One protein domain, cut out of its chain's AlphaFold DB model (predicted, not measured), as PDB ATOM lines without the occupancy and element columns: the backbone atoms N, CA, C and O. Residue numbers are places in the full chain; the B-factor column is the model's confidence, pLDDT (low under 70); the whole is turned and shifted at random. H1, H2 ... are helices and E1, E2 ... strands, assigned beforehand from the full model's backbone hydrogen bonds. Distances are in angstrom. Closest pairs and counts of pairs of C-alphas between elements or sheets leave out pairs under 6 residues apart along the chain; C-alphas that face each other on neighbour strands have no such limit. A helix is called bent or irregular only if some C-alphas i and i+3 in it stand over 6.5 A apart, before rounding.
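This is residues 5 to 56 of the 114 residues of an uncharacterized protein of Sphingomonas wittichii (UniProt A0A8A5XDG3). A two-stranded antiparallel hairpin, E1 and E2, makes one wall of a small rounded body, and the short strand E3 crosses loosely over one face of it. H1 sits by the last residue of E2, H2 follows E3 at its other end, and the stretch at residues 5 to 6 pairs beside E3. The printed part has 52 residues, with two named helices and three named strands in the order E1, E2, H1, E3, H2; the class is mixed, helices and strands. It is compact, with a radius of gyration of the C-alphas of 9.6 A and spans of 26 by 22 by 15 A.

E1, residues 13 to 17, and E2, residues 20 to 24, form a hairpin, antiparallel at 161 degrees between directions. N 15 and O 22 are 2.9 A apart and N 24 and O 13 are 2.8 A apart, both within hydrogen-bond range. E3, residues 37 to 39, pairs with no named strand, but residues 5 to 6 pair antiparallel with its residues 37 to 38. The closest C-alphas of E2 and E3, those of Val 22 and Val 38, are 7.2 A apart. H1, residues 31 to 34, comes closest to E2 at the C-alphas of Ala 33 and Gly 24, 4.5 A apart. H2, residues 40 to 48, and E1 are near each other, while H1 and H2 are apart. H2 has 3 of 5 O i to N i+4 pairs within hydrogen-bond range; H1 is too short for such a pair.

E1 is 12.8 A long and begins at C-alpha 13 (200.369, 175.238, 209.196). E2 is 13.0 A long, H1 5.0 A and E3 6.8 A. H2 is 13.1 A long, ends at C-alpha 48 (208.269, 170.216, 199.601), and is only just irregular, with C-alphas 41 and 44 6.8 A apart.

The two C-alphas farthest apart, those of Lys 29 and Asp 41, are 26.4 A apart. The printed part has no cut and no long link between its named elements. The C-alphas of Leu 5 and Ala 56, the first and last printed, are 6.9 A apart. The mean pLDDT of the printed part is 81.7, and residue 19 and residues 54 to 56 are under 70.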
ATOM      1  N   LEU A   5     192.849 173.789 195.647       77.31
ATOM      2  CA  LEU A   5     192.849 172.337 195.799       77.31
ATOM      3  C   LEU A   5     192.745 171.976 197.273       77.31
ATOM      4  O   LEU A   5     193.419 172.548 198.130       77.31
ATOM      5  N   GLN A   6     191.899 170.994 197.558       81.31
ATOM      6  CA  GLN A   6     191.763 170.450 198.896       81.31
ATOM      7  C   GLN A   6     192.841 169.388 199.128       81.31
ATOM      8  O   GLN A   6     192.911 168.382 198.412       81.31
ATOM      9  N   VAL A   7     193.692 169.630 200.118       83.00
ATOM     10  CA  VAL A   7     194.848 168.785 200.444       83.00
ATOM     11  C   VAL A   7     194.774 168.357 201.899       83.00
ATOM     12  O   VAL A   7     194.217 169.075 202.721       83.00
ATOM     13  N   LYS A   8     195.324 167.187 202.230       83.50
ATOM     14  CA  LYS A   8     195.365 166.720 203.618       83.50
ATOM     15  C   LYS A   8     196.523 167.393 204.351       83.50
ATOM     16  O   LYS A   8     197.668 167.270 203.907       83.50
ATOM     17  N   ALA A   9     196.245 168.064 205.465       84.25
ATOM     18  CA  ALA A   9     197.293 168.540 206.358       84.25
ATOM     19  C   ALA A   9     197.995 167.339 207.014       84.25
ATOM     20  O   ALA A   9     197.343 166.404 207.475       84.25
ATOM     21  N   LEU A  10     199.326 167.346 207.014       85.50
ATOM     22  CA  LEU A  10     200.155 166.392 207.761       85.50
ATOM     23  C   LEU A  10     200.748 167.036 209.013       85.50
ATOM     24  O   LEU A  10     201.028 166.348 209.988       85.50
ATOM     25  N   VAL A  11     200.936 168.354 208.973       87.56
ATOM     26  CA  VAL A  11     201.479 169.169 210.059       87.56
ATOM     27  C   VAL A  11     200.625 170.422 210.178       87.56
ATOM     28  O   VAL A  11     200.120 170.911 209.169       87.56
ATOM     29  N   ALA A  12     200.488 170.966 211.383       87.75
ATOM     30  CA  ALA A  12     199.840 172.253 211.582       87.75
ATOM     31  C   ALA A  12     200.571 173.371 210.804       87.75
ATOM     32  O   ALA A  12     201.779 173.581 210.956       87.75
ATOM     33  N   PHE A  13     199.856 174.104 209.954       86.62
ATOM     34  CA  PHE A  13     200.369 175.238 209.196       86.62
ATOM     35  C   PHE A  13     199.319 176.338 209.049       86.62
ATOM     36  O   PHE A  13     198.116 176.110 209.062       86.62
ATOM     37  N   THR A  14     199.780 177.571 208.883       87.62
ATOM     38  CA  THR A  14     198.919 178.713 208.562       87.62
ATOM     39  C   THR A  14     199.525 179.456 207.391       87.62
ATOM     40  O   THR A  14     200.718 179.765 207.410       87.62
ATOM     41  N   ILE A  15     198.723 179.730 206.370       86.31
ATOM     42  CA  ILE A  15     199.134 180.542 205.227       86.31
ATOM     43  C   ILE A  15     198.138 181.672 205.015       86.31
ATOM     44  O   ILE A  15     196.934 181.508 205.195       86.31
ATOM     45  N   VAL A  16     198.649 182.826 204.605       82.94
ATOM     46  CA  VAL A  16     197.823 183.953 204.179       82.94
ATOM     47  C   VAL A  16     197.834 183.974 202.660       82.94
ATOM     48  O   VAL A  16     198.890 184.020 202.029       82.94
ATOM     49  N   THR A  17     196.651 183.891 202.076       79.00
ATOM     50  CA  THR A  17     196.430 183.926 200.633       79.00
ATOM     51  C   THR A  17     195.623 185.170 200.278       79.00
ATOM     52  O   THR A  17     195.032 185.805 201.152       79.00
ATOM     53  N   ALA A  18     195.536 185.499 198.991       73.75
ATOM     54  CA  ALA A  18     194.670 186.584 198.528       73.75
ATOM     55  C   ALA A  18     193.179 186.352 198.859       73.75
ATOM     56  O   ALA A  18     192.415 187.308 198.916       73.75
ATOM     57  N   ALA A  19     192.771 185.098 199.100       66.81
ATOM     58  CA  ALA A  19     191.410 184.729 199.490       66.81
ATOM     59  C   ALA A  19     191.170 184.773 201.013       66.81
ATOM     60  O   ALA A  19     190.030 184.643 201.451       66.81
ATOM     61  N   GLY A  20     192.220 184.948 201.822       80.31
ATOM     62  CA  GLY A  20     192.147 184.926 203.283       80.31
ATOM     63  C   GLY A  20     193.190 184.014 203.929       80.31
ATOM     64  O   GLY A  20     194.127 183.538 203.280       80.31
ATOM     65  N   VAL A  21     193.029 183.786 205.232       83.56
ATOM     66  CA  VAL A  21     193.918 182.943 206.042       83.56
ATOM     67  C   VAL A  21     193.427 181.500 206.009       83.56
ATOM     68  O   VAL A  21     192.291 181.223 206.386       83.56
ATOM     69  N   VAL A  22     194.289 180.584 205.578       84.38
ATOM     70  CA  VAL A  22     194.033 179.141 205.585       84.38
ATOM     71  C   VAL A  22     194.824 178.527 206.730       84.38
ATOM     72  O   VAL A  22     196.049 178.673 206.795       84.38
ATOM     73  N   HIS A  23     194.120 177.846 207.628       85.56
ATOM     74  CA  HIS A  23     194.702 177.103 208.735       85.56
ATOM     75  C   HIS A  23     194.552 175.610 208.446       85.56
ATOM     76  O   HIS A  23     193.432 175.123 208.316       85.56
ATOM     77  N   GLY A  24     195.672 174.913 208.282       87.31
ATOM     78  CA  GLY A  24     195.710 173.463 208.149       87.31
ATOM     79  C   GLY A  24     196.185 172.862 209.459       87.31
ATOM     80  O   GLY A  24     197.266 173.210 209.908       87.31
ATOM     81  N   ASP A  25     195.408 171.980 210.066       86.00
ATOM     82  CA  ASP A  25     195.770 171.269 211.286       86.00
ATOM     83  C   ASP A  25     195.218 169.830 211.223       86.00
ATOM     84  O   ASP A  25     194.003 169.649 211.100       86.00
ATOM     85  N   PRO A  26     196.088 168.803 211.244       85.75
ATOM     86  CA  PRO A  26     195.670 167.403 211.148       85.75
ATOM     87  C   PRO A  26     194.970 166.877 212.408       85.75
ATOM     88  O   PRO A  26     194.204 165.916 212.314       85.75
ATOM     89  N   ASP A  27     195.243 167.471 213.568       84.88
ATOM     90  CA  ASP A  27     194.739 167.038 214.873       84.88
ATOM     91  C   ASP A  27     193.434 167.755 215.252       84.88
ATOM     92  O   ASP A  27     192.700 167.315 216.146       84.88
ATOM     93  N   ASN A  28     193.104 168.843 214.557       82.88
ATOM     94  CA  ASN A  28     191.856 169.555 214.756       82.88
ATOM     95  C   ASN A  28     190.646 168.692 214.339       82.88
ATOM     96  O   ASN A  28     190.701 167.903 213.399       82.88
ATOM     97  N   LYS A  29     189.527 168.836 215.055       81.75
ATOM     98  CA  LYS A  29     188.248 168.165 214.765       81.75
ATOM     99  C   LYS A  29     187.511 168.794 213.579       81.75
ATOM    100  O   LYS A  29     186.582 168.180 213.062       81.75
ATOM    101  N   ASP A  30     187.907 169.999 213.173       78.00
ATOM    102  CA  ASP A  30     187.339 170.695 212.025       78.00
ATOM    103  C   ASP A  30     187.824 170.084 210.707       78.00
ATOM    104  O   ASP A  30     189.012 170.112 210.378       78.00
ATOM    105  N   GLU A  31     186.886 169.595 209.897       75.75
ATOM    106  CA  GLU A  31     187.192 168.978 208.601       75.75
ATOM    107  C   GLU A  31     187.888 169.965 207.643       75.75
ATOM    108  O   GLU A  31     188.770 169.578 206.881       75.75
ATOM    109  N   ALA A  32     187.571 171.261 207.745       78.12
ATOM    110  CA  ALA A  32     188.217 172.328 206.979       78.12
ATOM    111  C   ALA A  32     189.684 172.577 207.382       78.12
ATOM    112  O   ALA A  32     190.465 173.045 206.555       78.12
ATOM    113  N   ALA A  33     190.062 172.262 208.625       81.06
ATOM    114  CA  ALA A  33     191.444 172.341 209.090       81.06
ATOM    115  C   ALA A  33     192.224 171.066 208.739       81.06
ATOM    116  O   ALA A  33     193.391 171.143 208.370       81.06
ATOM    117  N   GLN A  34     191.576 169.900 208.764       81.88
ATOM    118  CA  GLN A  34     192.195 168.646 208.318       81.88
ATOM    119  C   GLN A  34     192.416 168.612 206.799       81.88
ATOM    120  O   GLN A  34     193.409 168.059 206.313       81.88
ATOM    121  N   TRP A  35     191.490 169.220 206.053       85.19
ATOM    122  CA  TRP A  35     191.469 169.266 204.595       85.19
ATOM    123  C   TRP A  35     191.376 170.709 204.079       85.19
ATOM    124  O   TRP A  35     190.355 171.086 203.486       85.19
ATOM    125  N   PRO A  36     192.412 171.538 204.298       85.31
ATOM    126  CA  PRO A  36     192.405 172.927 203.876       85.31
ATOM    127  C   PRO A  36     192.382 173.060 202.351       85.31
ATOM    128  O   PRO A  36     193.038 172.312 201.620       85.31
ATOM    129  N   SER A  37     191.659 174.072 201.869       85.19
ATOM    130  CA  SER A  37     191.713 174.512 200.474       85.19
ATOM    131  C   SER A  37     192.903 175.445 200.278       85.19
ATOM    132  O   SER A  37     192.901 176.583 200.746       85.19
ATOM    133  N   VAL A  38     193.928 174.961 199.585       81.44
ATOM    134  CA  VAL A  38     195.176 175.687 199.337       81.44
ATOM    135  C   VAL A  38     195.265 176.039 197.846       81.44
ATOM    136  O   VAL A  38     194.945 175.198 197.005       81.44
ATOM    137  N   PRO A  39     195.691 177.260 197.480       82.56
ATOM    138  CA  PRO A  39     195.932 177.610 196.083       82.56
ATOM    139  C   PRO A  39     197.101 176.811 195.504       82.56
ATOM    140  O   PRO A  39     198.113 176.633 196.184       82.56
ATOM    141  N   ALA A  40     196.981 176.391 194.241       80.81
ATOM    142  CA  ALA A  40     197.991 175.595 193.536       80.81
ATOM    143  C   ALA A  40     199.423 176.143 193.687       80.81
ATOM    144  O   ALA A  40     200.345 175.376 193.953       80.81
ATOM    145  N   ASP A  41     199.591 177.470 193.656       80.94
ATOM    146  CA  ASP A  41     200.885 178.148 193.815       80.94
ATOM    147  C   ASP A  41     201.601 177.859 195.146       80.94
ATOM    148  O   ASP A  41     202.816 178.006 195.239       80.94
ATOM    149  N   ARG A  42     200.869 177.481 196.201       82.31
ATOM    150  CA  ARG A  42     201.433 177.173 197.528       82.31
ATOM    151  C   ARG A  42     201.537 175.680 197.808       82.31
ATOM    152  O   ARG A  42     202.151 175.303 198.803       82.31
ATOM    153  N   ILE A  43     200.949 174.833 196.968       81.88
ATOM    154  CA  ILE A  43     200.930 173.384 197.192       81.88
ATOM    155  C   ILE A  43     202.329 172.809 197.048       81.88
ATOM    156  O   ILE A  43     202.766 172.105 197.950       81.88
ATOM    157  N   ASP A  44     203.054 173.151 195.983       83.75
ATOM    158  CA  ASP A  44     204.427 172.677 195.778       83.75
ATOM    159  C   ASP A  44     205.344 173.040 196.955       83.75
ATOM    160  O   ASP A  44     206.071 172.184 197.461       83.75
ATOM    161  N   ASP A  45     205.253 174.273 197.465       84.38
ATOM    162  CA  ASP A  45     206.003 174.709 198.651       84.38
ATOM    163  C   ASP A  45     205.634 173.900 199.903       84.38
ATOM    164  O   ASP A  45     206.511 173.491 200.667       84.38
ATOM    165  N   LEU A  46     204.342 173.650 200.136       83.38
ATOM    166  CA  LEU A  46     203.879 172.914 201.316       83.38
ATOM    167  C   LEU A  46     204.174 171.411 201.228       83.38
ATOM    168  O   LEU A  46     204.496 170.807 202.253       83.38
ATOM    169  N   VAL A  47     204.105 170.816 200.034       86.56
ATOM    170  CA  VAL A  47     204.508 169.425 199.776       86.56
ATOM    171  C   VAL A  47     206.012 169.284 199.984       86.56
ATOM    172  O   VAL A  47     206.452 168.389 200.702       86.56
ATOM    173  N   LYS A  48     206.811 170.202 199.426       84.25
ATOM    174  CA  LYS A  48     208.269 170.216 199.601       84.25
ATOM    175  C   LYS A  48     208.672 170.423 201.061       84.25
ATOM    176  O   LYS A  48     209.656 169.843 201.511       84.25
ATOM    177  N   ALA A  49     207.898 171.210 201.805       82.81
ATOM    178  CA  ALA A  49     208.062 171.387 203.244       82.81
ATOM    179  C   ALA A  49     207.520 170.210 204.082       82.81
ATOM    180  O   ALA A  49     207.645 170.244 205.306       82.81
ATOM    181  N   GLY A  50     206.894 169.199 203.465       84.00
ATOM    182  CA  GLY A  50     206.311 168.046 204.157       84.00
ATOM    183  C   GLY A  50     205.106 168.381 205.044       84.00
ATOM    184  O   GLY A  50     204.780 167.619 205.950       84.00
ATOM    185  N   LYS A  51     204.454 169.530 204.823       84.06
ATOM    186  CA  LYS A  51     203.323 170.011 205.638       84.06
ATOM    187  C   LYS A  51     201.979 169.442 205.195       84.06
ATOM    188  O   LYS A  51     201.049 169.381 205.997       84.06
ATOM    189  N   ILE A  52     201.877 169.043 203.930       84.44
ATOM    190  CA  ILE A  52     200.669 168.475 203.327       84.44
ATOM    191  C   ILE A  52     201.001 167.212 202.544       84.44
ATOM    192  O   ILE A  52     202.127 167.036 202.077       84.44
ATOM    193  N   ASP A  53     200.001 166.355 202.380       81.19
ATOM    194  CA  ASP A  53     200.140 165.146 201.580       81.19
ATOM    195  C   ASP A  53     199.964 165.456 200.079       81.19
ATOM    196  O   ASP A  53     198.986 166.112 199.700       81.19
ATOM    197  N   PRO A  54     200.865 164.974 199.201       69.19
ATOM    198  CA  PRO A  54     200.772 165.195 197.759       69.19
ATOM    199  C   PRO A  54     199.601 164.451 197.096       69.19
ATOM    200  O   PRO A  54     199.281 164.750 195.942       69.19
ATOM    201  N   LYS A  55     198.914 163.516 197.778       65.94
ATOM    202  CA  LYS A  55     197.616 162.999 197.307       65.94
ATOM    203  C   LYS A  55     196.528 164.049 197.520       65.94
ATOM    204  O   LYS A  55     195.659 163.921 198.383       65.94
ATOM    205  N   ALA A  56     196.525 165.062 196.662       57.91
ATOM    206  CA  ALA A  56     195.355 165.897 196.462       57.91
ATOM    207  C   ALA A  56     194.223 165.030 195.889       57.91
ATOM    208  O   ALA A  56     194.400 164.311 194.897       57.91
TER     209      ALA A  56